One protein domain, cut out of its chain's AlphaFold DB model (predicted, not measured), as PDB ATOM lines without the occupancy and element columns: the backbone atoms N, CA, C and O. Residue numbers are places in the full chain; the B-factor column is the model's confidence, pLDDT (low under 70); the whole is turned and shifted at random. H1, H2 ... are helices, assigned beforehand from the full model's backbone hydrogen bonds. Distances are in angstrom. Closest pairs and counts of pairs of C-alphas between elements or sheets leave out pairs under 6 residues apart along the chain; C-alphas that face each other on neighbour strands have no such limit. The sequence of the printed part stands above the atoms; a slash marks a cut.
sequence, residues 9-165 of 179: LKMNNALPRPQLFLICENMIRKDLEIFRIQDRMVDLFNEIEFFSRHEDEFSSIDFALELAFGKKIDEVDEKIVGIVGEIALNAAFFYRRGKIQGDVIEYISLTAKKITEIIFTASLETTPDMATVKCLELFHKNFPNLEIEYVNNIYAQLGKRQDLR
ATOM      1  N   LEU A   9       9.596  37.494 -25.105       54.06
ATOM      2  CA  LEU A   9      11.036  37.721 -25.266       54.06
ATOM      3  C   LEU A   9      11.361  38.894 -26.206       54.06
ATOM      4  O   LEU A   9      12.315  39.626 -25.954       54.06
ATOM      5  N   LYS A  10      10.587  39.119 -27.275       57.03
ATOM      6  CA  LYS A  10      10.743  40.312 -28.129       57.03
ATOM      7  C   LYS A  10      10.234  41.577 -27.443       57.03
ATOM      8  O   LYS A  10      10.884  42.608 -27.567       57.03
ATOM      9  N   MET A  11       9.112  41.521 -26.726       53.28
ATOM     10  CA  MET A  11       8.544  42.705 -26.063       53.28
ATOM     11  C   MET A  11       9.402  43.187 -24.894       53.28
ATOM     12  O   MET A  11       9.628  44.391 -24.771       53.28
ATOM     13  N   ASN A  12       9.958  42.265 -24.106       55.22
ATOM     14  CA  ASN A  12      10.824  42.616 -22.981       55.22
ATOM     15  C   ASN A  12      12.178  43.214 -23.421       55.22
ATOM     16  O   ASN A  12      12.819  43.932 -22.665       55.22
ATOM     17  N   ASN A  13      12.597  42.960 -24.668       58.62
ATOM     18  CA  ASN A  13      13.839  43.492 -25.242       58.62
ATOM     19  C   ASN A  13      13.638  44.714 -26.160       58.62
ATOM     20  O   ASN A  13      14.619  45.341 -26.554       58.62
ATOM     21  N   ALA A  14      12.399  45.052 -26.534       68.19
ATOM     22  CA  ALA A  14      12.115  46.130 -27.489       68.19
ATOM     23  C   ALA A  14      11.819  47.483 -26.828       68.19
ATOM     24  O   ALA A  14      12.034  48.523 -27.452       68.19
ATOM     25  N   LEU A  15      11.316  47.484 -25.591       78.19
ATOM     26  CA  LEU A  15      10.901  48.700 -24.894       78.19
ATOM     27  C   LEU A  15      11.746  48.946 -23.637       78.19
ATOM     28  O   LEU A  15      12.034  48.010 -22.892       78.19
ATOM     29  N   PRO A  16      12.110  50.208 -23.341       86.00
ATOM     30  CA  PRO A  16      12.708  50.568 -22.063       86.00
ATOM     31  C   PRO A  16      11.805  50.177 -20.887       86.00
ATOM     32  O   PRO A  16      10.597  50.409 -20.913       86.00
ATOM     33  N   ARG A  17      12.403  49.679 -19.798       87.19
ATOM     34  CA  ARG A  17      11.687  49.267 -18.576       87.19
ATOM     35  C   ARG A  17      10.701  50.316 -18.023       87.19
ATOM     36  O   ARG A  17       9.607  49.913 -17.641       87.19
ATOM     37  N   PRO A  18      10.995  51.636 -18.028       91.75
ATOM     38  CA  PRO A  18      10.012  52.646 -17.622       91.75
ATOM     39  C   PRO A  18       8.757  52.687 -18.506       91.75
ATOM     40  O   PRO A  18       7.672  52.975 -18.016       91.75
ATOM     41  N   GLN A  19       8.880  52.381 -19.801       91.31
ATOM     42  CA  GLN A  19       7.721  52.309 -20.696       91.31
ATOM     43  C   GLN A  19       6.892  51.055 -20.417       91.31
ATOM     44  O   GLN A  19       5.670  51.142 -20.352       91.31
ATOM     45  N   LEU A  20       7.546  49.910 -20.186       91.50
ATOM     46  CA  LEU A  20       6.862  48.679 -19.771       91.50
ATOM     47  C   LEU A  20       6.105  48.874 -18.453       91.50
ATOM     48  O   LEU A  20       4.961  48.441 -18.343       91.50
ATOM     49  N   PHE A  21       6.712  49.582 -17.498       94.62
ATOM     50  CA  PHE A  21       6.066  49.960 -16.245       94.62
ATOM     51  C   PHE A  21       4.771  50.743 -16.502       94.62
ATOM     52  O   PHE A  21       3.715  50.329 -16.034       94.62
ATOM     53  N   LEU A  22       4.821  51.817 -17.303       95.62
ATOM     54  CA  LEU A  22       3.628  52.617 -17.617       95.62
ATOM     55  C   LEU A  22       2.540  51.809 -18.338       95.62
ATOM     56  O   LEU A  22       1.353  52.041 -18.115       95.62
ATOM     57  N   ILE A  23       2.921  50.889 -19.228       93.88
ATOM     58  CA  ILE A  23       1.961  50.023 -19.924       93.88
ATOM     59  C   ILE A  23       1.255  49.119 -18.910       93.88
ATOM     60  O   ILE A  23       0.026  49.096 -18.873       93.88
ATOM     61  N   CYS A  24       2.018  48.440 -18.050       95.50
ATOM     62  CA  CYS A  24       1.471  47.545 -17.032       95.50
ATOM     63  C   CYS A  24       0.590  48.299 -16.028       95.50
ATOM     64  O   CYS A  24      -0.510  47.847 -15.725       95.50
ATOM     65  N   GLU A  25       1.022  49.477 -15.572       96.62
ATOM     66  CA  GLU A  25       0.234  50.351 -14.694       96.62
ATOM     67  C   GLU A  25      -1.127  50.684 -15.314       96.62
ATOM     68  O   GLU A  25      -2.161  50.540 -14.664       96.62
ATOM     69  N   ASN A  26      -1.153  51.076 -16.589       95.31
ATOM     70  CA  ASN A  26      -2.401  51.405 -17.272       95.31
ATOM     71  C   ASN A  26      -3.304  50.188 -17.494       95.31
ATOM     72  O   ASN A  26      -4.523  50.325 -17.406       95.31
ATOM     73  N   MET A  27      -2.733  49.014 -17.771       93.75
ATOM     74  CA  MET A  27      -3.507  47.779 -17.916       93.75
ATOM     75  C   MET A  27      -4.165  47.378 -16.594       93.75
ATOM     76  O   MET A  27      -5.374  47.169 -16.556       93.75
ATOM     77  N   ILE A  28      -3.403  47.382 -15.497       94.31
ATOM     78  CA  ILE A  28      -3.929  47.090 -14.157       94.31
ATOM     79  C   ILE A  28      -4.988  48.124 -13.760       94.31
ATOM     80  O   ILE A  28      -6.044  47.760 -13.249       94.31
ATOM     81  N   ARG A  29      -4.756  49.416 -14.040       94.00
ATOM     82  CA  ARG A  29      -5.747  50.475 -13.791       94.00
ATOM     83  C   ARG A  29      -7.061  50.198 -14.519       94.00
ATOM     84  O   ARG A  29      -8.118  50.333 -13.912       94.00
ATOM     85  N   LYS A  30      -6.994  49.792 -15.791       91.44
ATOM     86  CA  LYS A  30      -8.173  49.454 -16.600       91.44
ATOM     87  C   LYS A  30      -8.981  48.325 -15.961       91.44
ATOM     88  O   LYS A  30     -10.200  48.433 -15.883       91.44
ATOM     89  N   ASP A  31      -8.319  47.275 -15.486       88.25
ATOM     90  CA  ASP A  31      -9.003  46.138 -14.864       88.25
ATOM     91  C   ASP A  31      -9.675  46.552 -13.545       88.25
ATOM     92  O   ASP A  31     -10.848  46.258 -13.329       88.25
ATOM     93  N   LEU A  32      -9.005  47.361 -12.714       88.56
ATOM     94  CA  LEU A  32      -9.600  47.941 -11.500       88.56
ATOM     95  C   LEU A  32     -10.807  48.855 -11.791       88.56
ATOM     96  O   LEU A  32     -11.776  48.875 -11.028       88.56
ATOM     97  N   GLU A  33     -10.777  49.616 -12.886       87.81
ATOM     98  CA  GLU A  33     -11.916  50.427 -13.335       87.81
ATOM     99  C   GLU A  33     -13.089  49.556 -13.800       87.81
ATOM    100  O   GLU A  33     -14.238  49.862 -13.469       87.81
ATOM    101  N   ILE A  34     -12.814  48.460 -14.514       85.75
ATOM    102  CA  ILE A  34     -13.827  47.486 -14.939       85.75
ATOM    103  C   ILE A  34     -14.501  46.858 -13.721       85.75
ATOM    104  O   ILE A  34     -15.731  46.878 -13.656       85.75
ATOM    105  N   PHE A  35     -13.725  46.412 -12.727       81.94
ATOM    106  CA  PHE A  35     -14.277  45.896 -11.474       81.94
ATOM    107  C   PHE A  35     -15.221  46.891 -10.823       81.94
ATOM    108  O   PHE A  35     -16.339  46.540 -10.463       81.94
ATOM    109  N   ARG A  36     -14.818  48.162 -10.730       83.00
ATOM    110  CA  ARG A  36     -15.679  49.208 -10.172       83.00
ATOM    111  C   ARG A  36     -16.980  49.370 -10.953       83.00
ATOM    112  O   ARG A  36     -18.024  49.603 -10.344       83.00
ATOM    113  N   ILE A  37     -16.926  49.327 -12.282       83.06
ATOM    114  CA  ILE A  37     -18.124  49.436 -13.123       83.06
ATOM    115  C   ILE A  37     -19.047  48.244 -12.865       83.06
ATOM    116  O   ILE A  37     -20.235  48.455 -12.641       83.06
ATOM    117  N   GLN A  38     -18.508  47.024 -12.835       80.12
ATOM    118  CA  GLN A  38     -19.271  45.814 -12.524       80.12
ATOM    119  C   GLN A  38     -19.919  45.904 -11.137       80.12
ATOM    120  O   GLN A  38     -21.120  45.687 -11.010       80.12
ATOM    121  N   ASP A  39     -19.171  46.335 -10.123       78.25
ATOM    122  CA  ASP A  39     -19.668  46.535  -8.756       78.25
ATOM    123  C   ASP A  39     -20.840  47.539  -8.730       78.25
ATOM    124  O   ASP A  39     -21.864  47.311  -8.088       78.25
ATOM    125  N   ARG A  40     -20.746  48.634  -9.499       80.31
ATOM    126  CA  ARG A  40     -21.835  49.619  -9.635       80.31
ATOM    127  C   ARG A  40     -23.051  49.076 -10.373       80.31
ATOM    128  O   ARG A  40     -24.167  49.476 -10.053       80.31
ATOM    129  N   MET A  41     -22.853  48.197 -11.349       81.00
ATOM    130  CA  MET A  41     -23.957  47.517 -12.026       81.00
ATOM    131  C   MET A  41     -24.689  46.590 -11.051       81.00
ATOM    132  O   MET A  41     -25.916  46.617 -11.011       81.00
ATOM    133  N   VAL A  42     -23.961  45.856 -10.205       79.00
ATOM    134  CA  VAL A  42     -24.558  45.024  -9.148       79.00
ATOM    135  C   VAL A  42     -25.383  45.879  -8.183       79.00
ATOM    136  O   VAL A  42     -26.525  45.530  -7.898       79.00
ATOM    137  N   ASP A  43     -24.865  47.027  -7.740       78.12
ATOM    138  CA  ASP A  43     -25.608  47.942  -6.858       78.12
ATOM    139  C   ASP A  43     -26.907  48.472  -7.504       78.12
ATOM    140  O   ASP A  43     -27.901  48.692  -6.810       78.12
ATOM    141  N   LEU A  44     -26.901  48.717  -8.820       82.06
ATOM    142  CA  LEU A  44     -28.038  49.296  -9.549       82.06
ATOM    143  C   LEU A  44     -29.112  48.267  -9.904       82.06
ATOM    144  O   LEU A  44     -30.302  48.559  -9.792       82.06
ATOM    145  N   PHE A  45     -28.694  47.093 -10.370       82.12
ATOM    146  CA  PHE A  45     -29.597  46.067 -10.887       82.12
ATOM    147  C   PHE A  45     -29.911  44.983  -9.856       82.12
ATOM    148  O   PHE A  45     -30.854  44.225 -10.051       82.12
ATOM    149  N   ASN A  46     -29.169  44.930  -8.743       70.06
ATOM    150  CA  ASN A  46     -29.273  43.900  -7.706       70.06
ATOM    151  C   ASN A  46     -29.139  42.465  -8.261       70.06
ATOM    152  O   ASN A  46     -29.594  41.502  -7.644       70.06
ATOM    153  N   GLU A  47     -28.517  42.333  -9.434       61.41
ATOM    154  CA  GLU A  47     -28.245  41.073 -10.115       61.41
ATOM    155  C   GLU A  47     -26.746  40.787 -10.053       61.41
ATOM    156  O   GLU A  47     -25.912  41.602 -10.446       61.41
ATOM    157  N   ILE A  48     -26.420  39.612  -9.520       57.88
ATOM    158  CA  ILE A  48     -25.054  39.171  -9.234       57.88
ATOM    159  C   ILE A  48     -24.353  38.672 -10.516       57.88
ATOM    160  O   ILE A  48     -23.137  38.599 -10.555       57.88
ATOM    161  N   GLU A  49     -25.082  38.385 -11.600       52.72
ATOM    162  CA  GLU A  49     -24.578  37.605 -12.744       52.72
ATOM    163  C   GLU A  49     -23.966  38.419 -13.909       52.72
ATOM    164  O   GLU A  49     -23.907  37.935 -15.036       52.72
ATOM    165  N   PHE A  50     -23.437  39.626 -13.674       49.53
ATOM    166  CA  PHE A  50     -22.676  40.378 -14.698       49.53
ATOM    167  C   PHE A  50     -21.215  39.904 -14.875       49.53
ATOM    168  O   PHE A  50     -20.400  40.595 -15.495       49.53
ATOM    169  N   PHE A  51     -20.863  38.741 -14.328       50.94
ATOM    170  CA  PHE A  51     -19.505  38.208 -14.372       50.94
ATOM    171  C   PHE A  51     -19.085  37.818 -15.802       50.94
ATOM    172  O   PHE A  51     -19.693  36.949 -16.431       50.94
ATOM    173  N   SER A  52     -17.960  38.361 -16.278       45.78
ATOM    174  CA  SER A  52     -16.987  37.490 -16.951       45.78
ATOM    175  C   SER A  52     -16.435  36.558 -15.875       45.78
ATOM    176  O   SER A  52     -16.257  36.996 -14.748       45.78
ATOM    177  N   ARG A  53     -16.218  35.275 -16.169       48.25
ATOM    178  CA  ARG A  53     -15.744  34.279 -15.186       48.25
ATOM    179  C   ARG A  53     -14.608  34.847 -14.313       48.25
ATOM    180  O   ARG A  53     -13.727  35.501 -14.856       48.25
ATOM    181  N   HIS A  54     -14.576  34.526 -13.012       44.03
ATOM    182  CA  HIS A  54     -13.490  34.916 -12.084       44.03
ATOM    183  C   HIS A  54     -12.074  34.576 -12.593       44.03
ATOM    184  O   HIS A  54     -11.087  35.139 -12.135       44.03
ATOM    185  N   GLU A  55     -11.972  33.659 -13.555       50.97
ATOM    186  CA  GLU A  55     -10.731  33.264 -14.222       50.97
ATOM    187  C   GLU A  55     -10.205  34.311 -15.233       50.97
ATOM    188  O   GLU A  55      -9.014  34.314 -15.518       50.97
ATOM    189  N   ASP A  56     -11.041  35.224 -15.752       54.22
ATOM    190  CA  ASP A  56     -10.633  36.293 -16.695       54.22
ATOM    191  C   ASP A  56     -10.197  37.594 -15.988       54.22
ATOM    192  O   ASP A  56      -9.642  38.512 -16.601       54.22
ATOM    193  N   GLU A  57     -10.461  37.689 -14.686       58.00
ATOM    194  CA  GLU A  57     -10.584  38.945 -13.943       58.00
ATOM    195  C   GLU A  57      -9.235  39.602 -13.563       58.00
ATOM    196  O   GLU A  57      -9.206  40.771 -13.185       58.00
ATOM    197  N   PHE A  58      -8.097  38.923 -13.757       66.19
ATOM    198  CA  PHE A  58      -6.758  39.484 -13.483       66.19
ATOM    199  C   PHE A  58      -5.707  39.195 -14.563       66.19
ATOM    200  O   PHE A  58      -4.506  39.244 -14.294       66.19
ATOM    201  N   SER A  59      -6.128  38.973 -15.810       76.31
ATOM    202  CA  SER A  59      -5.206  38.710 -16.929       76.31
ATOM    203  C   SER A  59      -4.117  39.787 -17.113       76.31
ATOM    204  O   SER A  59      -3.000  39.470 -17.528       76.31
ATOM    205  N   SER A  60      -4.377  41.053 -16.752       89.44
ATOM    206  CA  SER A  60      -3.346  42.102 -16.803       89.44
ATOM    207  C   SER A  60      -2.280  41.979 -15.710       89.44
ATOM    208  O   SER A  60      -1.167  42.464 -15.911       89.44
ATOM    209  N   ILE A  61      -2.594  41.364 -14.565       92.25
ATOM    210  CA  ILE A  61      -1.618  41.108 -13.493       92.25
ATOM    211  C   ILE A  61      -0.640  40.031 -13.943       92.25
ATOM    212  O   ILE A  61       0.571  40.243 -13.859       92.25
ATOM    213  N   ASP A  62      -1.158  38.930 -14.485       91.75
ATOM    214  CA  ASP A  62      -0.339  37.847 -15.029       91.75
ATOM    215  C   ASP A  62       0.557  38.371 -16.146       91.75
ATOM    216  O   ASP A  62       1.772  38.193 -16.112       91.75
ATOM    217  N   PHE A  63      -0.007  39.143 -17.074       90.50
ATOM    218  CA  PHE A  63       0.771  39.766 -18.138       90.50
ATOM    219  C   PHE A  63       1.854  40.728 -17.613       90.50
ATOM    220  O   PHE A  63       2.973  40.766 -18.134       90.50
ATOM    221  N   ALA A  64       1.561  41.503 -16.564       94.19
ATOM    222  CA  ALA A  64       2.546  42.380 -15.937       94.19
ATOM    223  C   ALA A  64       3.679  41.588 -15.266       94.19
ATOM    224  O   ALA A  64       4.841  41.996 -15.356       94.19
ATOM    225  N   LEU A  65       3.368  40.456 -14.628       94.69
ATOM    226  CA  LEU A  65       4.357  39.531 -14.073       94.69
ATOM    227  C   LEU A  65       5.231  38.938 -15.186       94.69
ATOM    228  O   LEU A  65       6.458  38.983 -15.082       94.69
ATOM    229  N   GLU A  66       4.625  38.471 -16.276       92.50
ATOM    230  CA  GLU A  66       5.350  37.916 -17.421       92.50
ATOM    231  C   GLU A  66       6.349  38.914 -18.011       92.50
ATOM    232  O   GLU A  66       7.530  38.601 -18.208       92.50
ATOM    233  N   LEU A  67       5.905  40.153 -18.239       91.25
ATOM    234  CA  LEU A  67       6.766  41.221 -18.738       91.25
ATOM    235  C   LEU A  67       7.867  41.582 -17.738       91.25
ATOM    236  O   LEU A  67       9.033  41.687 -18.116       91.25
ATOM    237  N   ALA A  68       7.527  41.764 -16.464       93.00
ATOM    238  CA  ALA A  68       8.488  42.215 -15.466       93.00
ATOM    239  C   ALA A  68       9.589  41.181 -15.201       93.00
ATOM    240  O   ALA A  68      10.750  41.575 -15.032       93.00
ATOM    241  N   PHE A  69       9.241  39.892 -15.153       91.69
ATOM    242  CA  PHE A  69      10.175  38.786 -14.912       91.69
ATOM    243  C   PHE A  69      10.811  38.242 -16.196       91.69
ATOM    244  O   PHE A  69      11.831  37.558 -16.121       91.69
ATOM    245  N   GLY A  70      10.244  38.550 -17.366       89.00
ATOM    246  CA  GLY A  70      10.718  38.032 -18.650       89.00
ATOM    247  C   GLY A  70      10.549  36.529 -18.801       89.00
ATOM    248  O   GLY A  70      11.367  35.884 -19.455       89.00
ATOM    249  N   LYS A  71       9.508  35.992 -18.176       89.31
ATOM    250  CA  LYS A  71       9.172  34.571 -18.104       89.31
ATOM    251  C   LYS A  71       7.699  34.404 -18.432       89.31
ATOM    252  O   LYS A  71       6.948  35.368 -18.316       89.31
ATOM    253  N   LYS A  72       7.281  33.211 -18.834       88.94
ATOM    254  CA  LYS A  72       5.845  32.909 -18.868       88.94
ATOM    255  C   LYS A  72       5.293  32.815 -17.449       88.94
ATOM    256  O   LYS A  72       6.055  32.559 -16.516       88.94
ATOM    257  N   ILE A  73       3.988  33.013 -17.276       89.44
ATOM    258  CA  ILE A  73       3.382  33.050 -15.940       89.44
ATOM    259  C   ILE A  73       3.576  31.733 -15.174       89.44
ATOM    260  O   ILE A  73       3.842  31.758 -13.977       89.44
ATOM    261  N   ASP A  74       3.559  30.597 -15.874       88.31
ATOM    262  CA  ASP A  74       3.806  29.253 -15.332       88.31
ATOM    263  C   ASP A  74       5.275  29.001 -14.935       88.31
ATOM    264  O   ASP A  74       5.580  28.028 -14.247       88.31
ATOM    265  N   GLU A  75       6.191  29.886 -15.333       91.00
ATOM    266  CA  GLU A  75       7.612  29.873 -14.965       91.00
ATOM    267  C   GLU A  75       7.950  30.893 -13.854       91.00
ATOM    268  O   GLU A  75       9.086  30.928 -13.354       91.00
ATOM    269  N   VAL A  76       7.001  31.759 -13.486       92.38
ATOM    270  CA  VAL A  76       7.109  32.649 -12.322       92.38
ATOM    271  C   VAL A  76       6.812  31.834 -11.062       92.38
ATOM    272  O   VAL A  76       5.989  30.926 -11.069       92.38
ATOM    273  N   ASP A  77       7.507  32.131  -9.963       94.50
ATOM    274  CA  ASP A  77       7.278  31.430  -8.697       94.50
ATOM    275  C   ASP A  77       5.823  31.608  -8.239       94.50
ATOM    276  O   ASP A  77       5.345  32.734  -8.084       94.50
ATOM    277  N   GLU A  78       5.135  30.491  -8.004       93.00
ATOM    278  CA  GLU A  78       3.713  30.445  -7.651       93.00
ATOM    279  C   GLU A  78       3.384  31.309  -6.425       93.00
ATOM    280  O   GLU A  78       2.313  31.912  -6.359       93.00
ATOM    281  N   LYS A  79       4.312  31.456  -5.466       92.31
ATOM    282  CA  LYS A  79       4.083  32.324  -4.303       92.31
ATOM    283  C   LYS A  79       4.030  33.786  -4.699       92.31
ATOM    284  O   LYS A  79       3.228  34.522  -4.133       92.31
ATOM    285  N   ILE A  80       4.869  34.215  -5.641       94.75
ATOM    286  CA  ILE A  80       4.868  35.593  -6.143       94.75
ATOM    287  C   ILE A  80       3.544  35.859  -6.854       94.75
ATOM    288  O   ILE A  80       2.891  36.857  -6.547       94.75
ATOM    289  N   VAL A  81       3.128  34.945  -7.737       94.12
ATOM    290  CA  VAL A  81       1.841  35.027  -8.444       94.12
ATOM    291  C   VAL A  81       0.692  35.124  -7.436       94.12
ATOM    292  O   VAL A  81      -0.081  36.081  -7.472       94.12
ATOM    293  N   GLY A  82       0.643  34.211  -6.462       92.00
ATOM    294  CA  GLY A  82      -0.390  34.192  -5.427       92.00
ATOM    295  C   GLY A  82      -0.406  35.449  -4.554       92.00
ATOM    296  O   GLY A  82      -1.470  36.000  -4.296       92.00
ATOM    297  N   ILE A  83       0.757  35.953  -4.121       94.12
ATOM    298  CA  ILE A  83       0.839  37.186  -3.318       94.12
ATOM    299  C   ILE A  83       0.304  38.378  -4.113       94.12
ATOM    300  O   ILE A  83      -0.510  39.140  -3.596       94.12
ATOM    301  N   VAL A  84       0.756  38.561  -5.355       94.69
ATOM    302  CA  VAL A  84       0.354  39.718  -6.166       94.69
ATOM    303  C   VAL A  84      -1.130  39.647  -6.529       94.69
ATOM    304  O   VAL A  84      -1.810  40.670  -6.428       94.69
ATOM    305  N   GLY A  85      -1.644  38.464  -6.876       91.62
ATOM    306  CA  GLY A  85      -3.070  38.253  -7.142       91.62
ATOM    307  C   GLY A  85      -3.944  38.599  -5.935       91.62
ATOM    308  O   GLY A  85      -4.879  39.392  -6.048       91.62
ATOM    309  N   GLU A  86      -3.580  38.106  -4.750       90.94
ATOM    310  CA  GLU A  86      -4.291  38.410  -3.503       90.94
ATOM    311  C   GLU A  86      -4.261  39.903  -3.153       90.94
ATOM    312  O   GLU A  86      -5.276  40.468  -2.733       90.94
ATOM    313  N   ILE A  87      -3.122  40.573  -3.358       92.38
ATOM    314  CA  ILE A  87      -3.005  42.025  -3.165       92.38
ATOM    315  C   ILE A  87      -3.940  42.767  -4.116       92.38
ATOM    316  O   ILE A  87      -4.667  43.655  -3.668       92.38
ATOM    317  N   ALA A  88      -3.931  42.416  -5.403       90.38
ATOM    318  CA  ALA A  88      -4.752  43.074  -6.412       90.38
ATOM    319  C   ALA A  88      -6.245  42.930  -6.099       90.38
ATOM    320  O   ALA A  88      -6.955  43.935  -6.048       90.38
ATOM    321  N   LEU A  89      -6.694  41.711  -5.793       88.06
ATOM    322  CA  LEU A  89      -8.081  41.412  -5.441       88.06
ATOM    323  C   LEU A  89      -8.535  42.178  -4.193       88.06
ATOM    324  O   LEU A  89      -9.559  42.867  -4.196       88.06
ATOM    325  N   ASN A  90      -7.764  42.099  -3.110       88.19
ATOM    326  CA  ASN A  90      -8.147  42.739  -1.854       88.19
ATOM    327  C   ASN A  90      -8.068  44.268  -1.934       88.19
ATOM    328  O   ASN A  90      -8.903  44.947  -1.332       88.19
ATOM    329  N   ALA A  91      -7.110  44.820  -2.683       87.12
ATOM    330  CA  ALA A  91      -7.040  46.254  -2.936       87.12
ATOM    331  C   ALA A  91      -8.210  46.726  -3.814       87.12
ATOM    332  O   ALA A  91      -8.812  47.755  -3.509       87.12
ATOM    333  N   ALA A  92      -8.609  45.948  -4.826       83.94
ATOM    334  CA  ALA A  92      -9.788  46.243  -5.636       83.94
ATOM    335  C   ALA A  92     -11.043  46.372  -4.761       83.94
ATOM    336  O   ALA A  92     -11.754  47.362  -4.860       83.94
ATOM    337  N   PHE A  93     -11.279  45.465  -3.811       81.94
ATOM    338  CA  PHE A  93     -12.459  45.546  -2.939       81.94
ATOM    339  C   PHE A  93     -12.328  46.500  -1.747       81.94
ATOM    340  O   PHE A  93     -13.310  46.755  -1.039       81.94
ATOM    341  N   PHE A  94     -11.144  47.054  -1.484       82.88
ATOM    342  CA  PHE A  94     -10.942  47.904  -0.312       82.88
ATOM    343  C   PHE A  94     -11.729  49.220  -0.396       82.88
ATOM    344  O   PHE A  94     -12.227  49.683   0.635       82.88
ATOM    345  N   TYR A  95     -11.931  49.784  -1.599       76.38
ATOM    346  CA  TYR A  95     -12.767  50.984  -1.764       76.38
ATOM    347  C   TYR A  95     -14.217  50.746  -1.348       76.38
ATOM    348  O   TYR A  95     -14.843  51.618  -0.742       76.38
ATOM    349  N   ARG A  96     -14.739  49.547  -1.626       72.06
ATOM    350  CA  ARG A  96     -16.127  49.171  -1.353       72.06
ATOM    351  C   ARG A  96     -16.419  49.095   0.140       72.06
ATOM    352  O   ARG A  96     -17.515  49.429   0.576       72.06
ATOM    353  N   ARG A  97     -15.426  48.724   0.954       72.50
ATOM    354  CA  ARG A  97     -15.557  48.592   2.419       72.50
ATOM    355  C   ARG A  97     -15.698  49.940   3.150       72.50
ATOM    356  O   ARG A  97     -15.584  49.975   4.371       72.50
ATOM    357  N   GLY A  98     -15.890  51.049   2.428       62.72
ATOM    358  CA  GLY A  98     -16.049  52.391   2.999       62.72
ATOM    359  C   GLY A  98     -14.790  52.918   3.692       62.72
ATOM    360  O   GLY A  98     -14.851  53.899   4.427       62.72
ATOM    361  N   LYS A  99     -13.639  52.266   3.476       65.94
ATOM    362  CA  LYS A  99     -12.363  52.604   4.121       65.94
ATOM    363  C   LYS A  99     -11.583  53.698   3.387       65.94
ATOM    364  O   LYS A  99     -10.476  54.034   3.799       65.94
ATOM    365  N   ILE A 100     -12.145  54.255   2.314       69.94
ATOM    366  CA  ILE A 100     -11.531  55.340   1.547       69.94
ATOM    367  C   ILE A 100     -12.213  56.656   1.873       69.94
ATOM    368  O   ILE A 100     -13.421  56.807   1.711       69.94
ATOM    369  N   GLN A 101     -11.400  57.624   2.280       62.47
ATOM    370  CA  GLN A 101     -11.777  59.024   2.406       62.47
ATOM    371  C   GLN A 101     -11.147  59.774   1.223       62.47
ATOM    372  O   GLN A 101     -10.018  60.241   1.332       62.47
ATOM    373  N   GLY A 102     -11.800  59.807   0.055       73.12
ATOM    374  CA  GLY A 102     -11.227  60.456  -1.135       73.12
ATOM    375  C   GLY A 102     -11.863  60.061  -2.468       73.12
ATOM    376  O   GLY A 102     -12.849  59.321  -2.504       73.12
ATOM    377  N   ASP A 103     -11.291  60.568  -3.565       86.19
ATOM    378  CA  ASP A 103     -11.705  60.236  -4.931       86.19
ATOM    379  C   ASP A 103     -11.331  58.783  -5.272       86.19
ATOM    380  O   ASP A 103     -10.172  58.369  -5.223       86.19
ATOM    381  N   VAL A 104     -12.337  57.993  -5.648       86.44
ATOM    382  CA  VAL A 104     -12.174  56.585  -6.021       86.44
ATOM    383  C   VAL A 104     -11.326  56.429  -7.293       86.44
ATOM    384  O   VAL A 104     -10.623  55.432  -7.427       86.44
ATOM    385  N   ILE A 105     -11.358  57.384  -8.229       88.12
ATOM    386  CA  ILE A 105     -10.518  57.339  -9.442       88.12
ATOM    387  C   ILE A 105      -9.041  57.518  -9.084       88.12
ATOM    388  O   ILE A 105      -8.182  56.777  -9.572       88.12
ATOM    389  N   GLU A 106      -8.746  58.470  -8.199       90.81
ATOM    390  CA  GLU A 106      -7.395  58.678  -7.680       90.81
ATOM    391  C   GLU A 106      -6.915  57.435  -6.925       90.81
ATOM    392  O   GLU A 106      -5.800  56.963  -7.151       90.81
ATOM    393  N   TYR A 107      -7.783  56.837  -6.104       90.81
ATOM    394  CA  TYR A 107      -7.473  55.585  -5.422       90.81
ATOM    395  C   TYR A 107      -7.126  54.451  -6.389       90.81
ATOM    396  O   TYR A 107      -6.123  53.767  -6.184       90.81
ATOM    397  N   ILE A 108      -7.933  54.243  -7.433       91.94
ATOM    398  CA  ILE A 108      -7.687  53.203  -8.438       91.94
ATOM    399  C   ILE A 108      -6.340  53.442  -9.130       91.94
ATOM    400  O   ILE A 108      -5.532  52.519  -9.231       91.94
ATOM    401  N   SER A 109      -6.054  54.686  -9.520       93.94
ATOM    402  CA  SER A 109      -4.779  55.053 -10.150       93.94
ATOM    403  C   SER A 109      -3.585  54.783  -9.227       93.94
ATOM    404  O   SER A 109      -2.613  54.143  -9.629       93.94
ATOM    405  N   LEU A 110      -3.671  55.195  -7.957       94.00
ATOM    406  CA  LEU A 110      -2.627  54.939  -6.958       94.00
ATOM    407  C   LEU A 110      -2.453  53.444  -6.671       94.00
ATOM    408  O   LEU A 110      -1.332  52.985  -6.456       94.00
ATOM    409  N   THR A 111      -3.548  52.689  -6.653       93.88
ATOM    410  CA  THR A 111      -3.536  51.243  -6.415       93.88
ATOM    411  C   THR A 111      -2.848  50.513  -7.558       93.88
ATOM    412  O   THR A 111      -1.939  49.725  -7.298       93.88
ATOM    413  N   ALA A 112      -3.198  50.833  -8.807       95.81
ATOM    414  CA  ALA A 112      -2.550  50.267  -9.984       95.81
ATOM    415  C   ALA A 112      -1.037  50.508  -9.948       95.81
ATOM    416  O   ALA A 112      -0.261  49.555 -10.004       95.81
ATOM    417  N   LYS A 113      -0.624  51.759  -9.715       96.94
ATOM    418  CA  LYS A 113       0.788  52.129  -9.583       96.94
ATOM    419  C   LYS A 113       1.505  51.321  -8.500       96.94
ATOM    420  O   LYS A 113       2.565  50.761  -8.761       96.94
ATOM    421  N   LYS A 114       0.931  51.221  -7.297       96.94
ATOM    422  CA  LYS A 114       1.520  50.468  -6.172       96.94
ATOM    423  C   LYS A 114       1.685  48.981  -6.482       96.94
ATOM    424  O   LYS A 114       2.690  48.394  -6.084       96.94
ATOM    425  N   ILE A 115       0.723  48.373  -7.175       96.75
ATOM    426  CA  ILE A 115       0.811  46.972  -7.610       96.75
ATOM    427  C   ILE A 115       1.920  46.820  -8.657       96.75
ATOM    428  O   ILE A 115       2.760  45.928  -8.535       96.75
ATOM    429  N   THR A 116       1.995  47.719  -9.641       97.69
ATOM    430  CA  THR A 116       3.079  47.709 -10.636       97.69
ATOM    431  C   THR A 116       4.453  47.890  -9.985       97.69
ATOM    432  O   THR A 116       5.393  47.185 -10.346       97.69
ATOM    433  N   GLU A 117       4.583  48.771  -8.987       97.62
ATOM    434  CA  GLU A 117       5.810  48.948  -8.197       97.62
ATOM    435  C   GLU A 117       6.227  47.663  -7.480       97.62
ATOM    436  O   GLU A 117       7.408  47.310  -7.514       97.62
ATOM    437  N   ILE A 118       5.276  46.946  -6.876       97.69
ATOM    438  CA  ILE A 118       5.526  45.649  -6.237       97.69
ATOM    439  C   ILE A 118       6.098  44.661  -7.261       97.69
ATOM    440  O   ILE A 118       7.177  44.109  -7.038       97.69
ATOM    441  N   ILE A 119       5.425  44.497  -8.404       97.44
ATOM    442  CA  ILE A 119       5.811  43.554  -9.464       97.44
ATOM    443  C   ILE A 119       7.208  43.876 -10.015       97.44
ATOM    444  O   ILE A 119       8.100  43.025 -10.029       97.44
ATOM    445  N   PHE A 120       7.422  45.120 -10.449       96.62
ATOM    446  CA  PHE A 120       8.663  45.521 -11.116       96.62
ATOM    447  C   PHE A 120       9.851  45.607 -10.168       96.62
ATOM    448  O   PHE A 120      10.985  45.490 -10.632       96.62
ATOM    449  N   THR A 121       9.628  45.833  -8.874       96.38
ATOM    450  CA  THR A 121      10.720  45.814  -7.897       96.38
ATOM    451  C   THR A 121      11.091  44.383  -7.537       96.38
ATOM    452  O   THR A 121      12.275  44.060  -7.510       96.38
ATOM    453  N   ALA A 122      10.106  43.505  -7.321       96.25
ATOM    454  CA  ALA A 122      10.361  42.097  -7.031       96.25
ATOM    455  C   ALA A 122      11.111  41.397  -8.172       96.25
ATOM    456  O   ALA A 122      11.984  40.573  -7.918       96.25
ATOM    457  N   SER A 123      10.843  41.768  -9.429       95.31
ATOM    458  CA  SER A 123      11.524  41.159 -10.574       95.31
ATOM    459  C   SER A 123      12.976  41.610 -10.787       95.31
ATOM    460  O   SER A 123      13.652  41.094 -11.675       95.31
ATOM    461  N   LEU A 124      13.474  42.561  -9.987       94.25
ATOM    462  CA  LEU A 124      14.898  42.921  -9.949       94.25
ATOM    463  C   LEU A 124      15.708  42.016  -9.014       94.25
ATOM    464  O   LEU A 124      16.939  42.052  -9.048       94.25
ATOM    465  N   GLU A 125      15.041  41.233  -8.168       95.06
ATOM    466  CA  GLU A 125      15.705  40.361  -7.209       95.06
ATOM    467  C   GLU A 125      16.251  39.100  -7.893       95.06
ATOM    468  O   GLU A 125      15.678  38.558  -8.838       95.06
ATOM    469  N   THR A 126      17.385  38.604  -7.400       88.56
ATOM    470  CA  THR A 126      18.129  37.505  -8.041       88.56
ATOM    471  C   THR A 126      17.547  36.123  -7.772       88.56
ATOM    472  O   THR A 126      17.844  35.176  -8.500       88.56
ATOM    473  N   THR A 127      16.742  35.983  -6.719       91.94
ATOM    474  CA  THR A 127      16.163  34.703  -6.300       91.94
ATOM    475  C   THR A 127      14.669  34.852  -6.010       91.94
ATOM    476  O   THR A 127      14.250  35.917  -5.547       91.94
ATOM    477  N   PRO A 128      13.866  33.791  -6.212       91.50
ATOM    478  CA  PRO A 128      12.438  33.817  -5.891       91.50
ATOM    479  C   PRO A 128      12.136  34.148  -4.425       91.50
ATOM    480  O   PRO A 128      11.195  34.884  -4.141       91.50
ATOM    481  N   ASP A 129      12.961  33.667  -3.488       91.44
ATOM    482  CA  ASP A 129      12.799  33.966  -2.060       91.44
ATOM    483  C   ASP A 129      12.988  35.465  -1.767       91.44
ATOM    484  O   ASP A 129      12.198  36.055  -1.031       91.44
ATOM    485  N   MET A 130      13.995  36.109  -2.372       92.25
ATOM    486  CA  MET A 130      14.217  37.555  -2.223       92.25
ATOM    487  C   MET A 130      13.103  38.366  -2.892       92.25
ATOM    488  O   MET A 130      12.602  39.320  -2.299       92.25
ATOM    489  N   ALA A 131      12.660  37.949  -4.080       93.88
ATOM    490  CA  ALA A 131      11.519  38.551  -4.766       93.88
ATOM    491  C   ALA A 131      10.236  38.460  -3.919       93.88
ATOM    492  O   ALA A 131       9.517  39.448  -3.774       93.88
ATOM    493  N   THR A 132       9.999  37.313  -3.277       94.44
ATOM    494  CA  THR A 132       8.880  37.102  -2.346       94.44
ATOM    495  C   THR A 132       8.957  38.062  -1.165       94.44
ATOM    496  O   THR A 132       7.983  38.754  -0.873       94.44
ATOM    497  N   VAL A 133      10.117  38.160  -0.504       93.06
ATOM    498  CA  VAL A 133      10.328  39.124   0.590       93.06
ATOM    499  C   VAL A 133      10.032  40.544   0.110       93.06
ATOM    500  O   VAL A 133       9.315  41.283   0.784       93.06
ATOM    501  N   LYS A 134      10.502  40.904  -1.088       94.62
ATOM    502  CA  LYS A 134      10.295  42.230  -1.667       94.62
ATOM    503  C   LYS A 134       8.828  42.549  -1.927       94.62
ATOM    504  O   LYS A 134       8.398  43.669  -1.642       94.62
ATOM    505  N   CYS A 135       8.054  41.577  -2.411       95.50
ATOM    506  CA  CYS A 135       6.609  41.722  -2.558       95.50
ATOM    507  C   CYS A 135       5.938  42.048  -1.221       95.50
ATOM    508  O   CYS A 135       5.133  42.973  -1.150       95.50
ATOM    509  N   LEU A 136       6.298  41.324  -0.158       94.25
ATOM    510  CA  LEU A 136       5.699  41.485   1.169       94.25
ATOM    511  C   LEU A 136       6.081  42.818   1.824       94.25
ATOM    512  O   LEU A 136       5.218  43.519   2.350       94.25
ATOM    513  N   GLU A 137       7.357  43.201   1.757       93.44
ATOM    514  CA  GLU A 137       7.835  44.489   2.271       93.44
ATOM    515  C   GLU A 137       7.104  45.661   1.608       93.44
ATOM    516  O   GLU A 137       6.611  46.569   2.286       93.44
ATOM    517  N   LEU A 138       7.012  45.641   0.276       95.12
ATOM    518  CA  LEU A 138       6.335  46.695  -0.469       95.12
ATOM    519  C   LEU A 138       4.825  46.669  -0.259       95.12
ATOM    520  O   LEU A 138       4.230  47.739  -0.185       95.12
ATOM    521  N   PHE A 139       4.209  45.497  -0.106       94.56
ATOM    522  CA  PHE A 139       2.803  45.386   0.270       94.56
ATOM    523  C   PHE A 139       2.515  46.112   1.587       94.56
ATOM    524  O   PHE A 139       1.703  47.037   1.602       94.56
ATOM    525  N   HIS A 140       3.219  45.759   2.666       92.00
ATOM    526  CA  HIS A 140       3.001  46.369   3.978       92.00
ATOM    527  C   HIS A 140       3.289  47.874   3.975       92.00
ATOM    528  O   HIS A 140       2.590  48.644   4.633       92.00
ATOM    529  N   LYS A 141       4.278  48.315   3.189       93.19
ATOM    530  CA  LYS A 141       4.575  49.737   2.993       93.19
ATOM    531  C   LYS A 141       3.464  50.469   2.232       93.19
ATOM    532  O   LYS A 141       3.077  51.571   2.614       93.19
ATOM    533  N   ASN A 142       2.983  49.892   1.134       92.00
ATOM    534  CA  ASN A 142       2.061  50.550   0.209       92.00
ATOM    535  C   ASN A 142       0.599  50.468   0.675       92.00
ATOM    536  O   ASN A 142      -0.198  51.351   0.335       92.00
ATOM    537  N   PHE A 143       0.257  49.450   1.467       90.50
ATOM    538  CA  PHE A 143      -1.094  49.156   1.942       90.50
ATOM    539  C   PHE A 143      -1.125  48.865   3.456       90.50
ATOM    540  O   PHE A 143      -1.591  47.806   3.870       90.50
ATOM    541  N   PRO A 144      -0.704  49.810   4.319       88.50
ATOM    542  CA  PRO A 144      -0.569  49.571   5.763       88.50
ATOM    543  C   PRO A 144      -1.889  49.240   6.479       88.50
ATOM    544  O   PRO A 144      -1.874  48.692   7.573       88.50
ATOM    545  N   ASN A 145      -3.030  49.573   5.868       86.25
ATOM    546  CA  ASN A 145      -4.368  49.341   6.423       86.25
ATOM    547  C   ASN A 145      -5.098  48.157   5.764       86.25
ATOM    548  O   ASN A 145      -6.284  47.938   6.038       86.25
ATOM    549  N   LEU A 146      -4.435  47.455   4.841       87.69
ATOM    550  CA  LEU A 146      -4.991  46.302   4.149       87.69
ATOM    551  C   LEU A 146      -4.458  45.035   4.814       87.69
ATOM    552  O   LEU A 146      -3.264  44.760   4.784       87.69
ATOM    553  N   GLU A 147      -5.359  44.265   5.411       87.88
ATOM    554  CA  GLU A 147      -5.034  42.970   5.995       87.88
ATOM    555  C   GLU A 147      -5.455  41.872   5.026       87.88
ATOM    556  O   GLU A 147      -6.623  41.797   4.637       87.88
ATOM    557  N   ILE A 148      -4.494  41.035   4.638       89.75
ATOM    558  CA  ILE A 148      -4.722  39.880   3.772       89.75
ATOM    559  C   ILE A 148      -4.123  38.670   4.477       89.75
ATOM    560  O   ILE A 148      -2.907  38.581   4.639       89.75
ATOM    561  N   GLU A 149      -4.979  37.750   4.920       88.94
ATOM    562  CA  GLU A 149      -4.583  36.616   5.761       88.94
ATOM    563  C   GLU A 149      -3.494  35.759   5.105       88.94
ATOM    564  O   GLU A 149      -2.480  35.464   5.736       88.94
ATOM    565  N   TYR A 150      -3.655  35.430   3.820       88.31
ATOM    566  CA  TYR A 150      -2.663  34.674   3.056       88.31
ATOM    567  C   TYR A 150      -1.280  35.349   3.067       88.31
ATOM    568  O   TYR A 150      -0.280  34.732   3.436       88.31
ATOM    569  N   VAL A 151      -1.232  36.642   2.739       89.31
ATOM    570  CA  VAL A 151       0.006  37.435   2.668       89.31
ATOM    571  C   VAL A 151       0.658  37.562   4.050       89.31
ATOM    572  O   VAL A 151       1.859  37.324   4.202       89.31
ATOM    573  N   ASN A 152      -0.143  37.847   5.080       88.00
ATOM    574  CA  ASN A 152       0.311  37.955   6.467       88.00
ATOM    575  C   ASN A 152       0.882  36.628   6.990       88.00
ATOM    576  O   ASN A 152       1.901  36.616   7.684       88.00
ATOM    577  N   ASN A 153       0.264  35.501   6.628       88.62
ATOM    578  CA  ASN A 153       0.738  34.173   7.005       88.62
ATOM    579  C   ASN A 153       2.107  33.864   6.389       88.62
ATOM    580  O   ASN A 153       2.986  33.353   7.087       88.62
ATOM    581  N   ILE A 154       2.326  34.214   5.118       87.44
ATOM    582  CA  ILE A 154       3.639  34.057   4.473       87.44
ATOM    583  C   ILE A 154       4.680  34.943   5.163       87.44
ATOM    584  O   ILE A 154       5.772  34.469   5.491       87.44
ATOM    585  N   TYR A 155       4.340  36.201   5.448       85.75
ATOM    586  CA  TYR A 155       5.238  37.124   6.141       85.75
ATOM    587  C   TYR A 155       5.651  36.599   7.527       85.75
ATOM    588  O   TYR A 155       6.841  36.549   7.852       85.75
ATOM    589  N   ALA A 156       4.698  36.088   8.311       84.31
ATOM    590  CA  ALA A 156       4.966  35.495   9.621       84.31
ATOM    591  C   ALA A 156       5.853  34.235   9.544       84.31
ATOM    592  O   ALA A 156       6.702  34.011  10.412       84.31
ATOM    593  N   GLN A 157       5.688  33.404   8.510       84.88
ATOM    594  CA  GLN A 157       6.542  32.231   8.289       84.88
ATOM    595  C   GLN A 157       7.986  32.621   7.947       84.88
ATOM    596  O   GLN A 157       8.920  31.934   8.367       84.88
ATOM    597  N   LEU A 158       8.186  33.720   7.218       78.44
ATOM    598  CA  LEU A 158       9.518  34.235   6.896       78.44
ATOM    599  C   LEU A 158      10.209  34.849   8.118       78.44
ATOM    600  O   LEU A 158      11.391  34.573   8.325       78.44
ATOM    601  N   GLY A 159       9.478  35.574   8.971       66.81
ATOM    602  CA  GLY A 159      10.003  36.073  10.249       66.81
ATOM    603  C   GLY A 159      10.520  34.940  11.145       66.81
ATOM    604  O   GLY A 159      11.663  34.965  11.592       66.81
ATOM    605  N   LYS A 160       9.746  33.853  11.270       60.22
ATOM    606  CA  LYS A 160      10.164  32.643  12.006       60.22
ATOM    607  C   LYS A 160      11.398  31.952  11.405       60.22
ATOM    608  O   LYS A 160      12.151  31.303  12.127       60.22
ATOM    609  N   ARG A 161      11.623  32.061  10.089       56.56
ATOM    610  CA  ARG A 161      12.817  31.513   9.414       56.56
ATOM    611  C   ARG A 161      14.065  32.374   9.612       56.56
ATOM    612  O   ARG A 161      15.163  31.821   9.589       56.56
ATOM    613  N   GLN A 162      13.922  33.687   9.796       49.34
ATOM    614  CA  GLN A 162      15.052  34.567  10.111       49.34
ATOM    615  C   GLN A 162      15.549  34.347  11.545       49.34
ATOM    616  O   GLN A 162      16.759  34.248  11.742       49.34
ATOM    617  N   ASP A 163      14.647  34.114  12.503       45.12
ATOM    618  CA  ASP A 163      15.017  33.768  13.885       45.12
ATOM    619  C   ASP A 163      15.792  32.438  13.980       45.12
ATOM    620  O   ASP A 163      16.703  32.289  14.795       45.12
ATOM    621  N   LEU A 164      15.518  31.483  13.082       39.41
ATOM    622  CA  LEU A 164      16.252  30.212  12.997       39.41
ATOM    623  C   LEU A 164      17.660  30.340  12.386       39.41
ATOM    624  O   LEU A 164      18.450  29.404  12.499       39.41
ATOM    625  N   ARG A 165      18.012  31.473  11.762       42.00
ATOM    626  CA  ARG A 165      19.372  31.726  11.244       42.00
ATOM    627  C   ARG A 165      20.295  32.413  12.260       42.00
ATOM    628  O   ARG A 165      21.475  32.576  11.965       42.00
TER     629      ARG A 165
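AT A GLANCE: This is residues 9 to 165 of the 179 residues of an uncharacterized protein of Bdellovibrionales bacterium GWA2_49_15 (UniProt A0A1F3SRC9). Five helices, H2 to H6, form an up-and-down bundle, each running against the one before it in the chain, with H4 in its core; the tilts between touching helices are part aligned, part crossed. Short H1 is at one side of the body next to H3, and at the opposite side H7 meets H4 near its first end, with residues 150 to 151, and passes H6 with residues 151 to 155, while residues 159 to 165 stick out. H2, the longest helix, runs on past its contacts with H3 and H5, and the long stretch of residues 46 to 58 folds back from its end to H3. The printed part has 157 residues with seven named helices, H1 to H7 in chain order, and no named strand: the class is all helix. It is compact, with a radius of gyration of the C-alphas of 16.3 A and spans of 54 by 41 by 28 A.

IN THESE COORDINATES: H1, residues 9 to 14, begins at C-alpha 9 at (11.036, 37.721, -25.266). H2, residues 17 to 45, is 42.1 A long and ends at C-alpha 45 at (-29.597, 46.067, -10.887). H3 spans residues 59 to 69, 15.5 A. H4, residues 78 to 94, is 23.9 A long, and H5, residues 104 to 122, is 26.8 A long. H6 spans residues 128 to 142, 20.6 A. H7, residues 149 to 163, measures 21.4 A and ends at C-alpha 163 at (15.017, 33.768, 13.885).

HOW THE PARTS SIT: H2 and H3 form a helical hairpin at a shallow tilt of 17 degrees, opposite ways; H2 touches H3 with residues 20 to 31 alone, and the closest C-alphas, of Cys 24 and Ala 64, are 5.4 A apart. H2 touches H5 with residues 21 to 33 alone, at a steep tilt of 42 degrees; the closest C-alphas are Arg 29 and Ala 112, 5.0 A. H4 and H5 form a hairpin at 12 degrees, closest at the C-alphas of Ala 88 and Ile 115, 6.9 A. H5 and H6 form another at 26 degrees, closest at the C-alphas of Ala 122 and Ala 131, 4.4 A. H1 only just touches H3, with 3 pairs of C-alphas within 8 A, closest at Asn 12 and Leu 67, 6.0 A. H7 touches H4 at a steep tilt of 47 degrees, closest at the C-alphas of Ile 83 and Val 151, 6.0 A. H1 and H7 are apart. In H2 to H7 every O i to N i+4 pair is within hydrogen-bond range; in H1, 1 of 2.

THE WHOLE: The C-alphas farthest apart, of Phe 45 and Arg 165, are 55.6 A apart. The printed part has no cut. The link from H2 to H3, 13 residues, is long. Mean pLDDT of the printed part is 83.3; it is under 70 at residues 9 to 14, 47 to 58, 98 to 101 and 159 to 165.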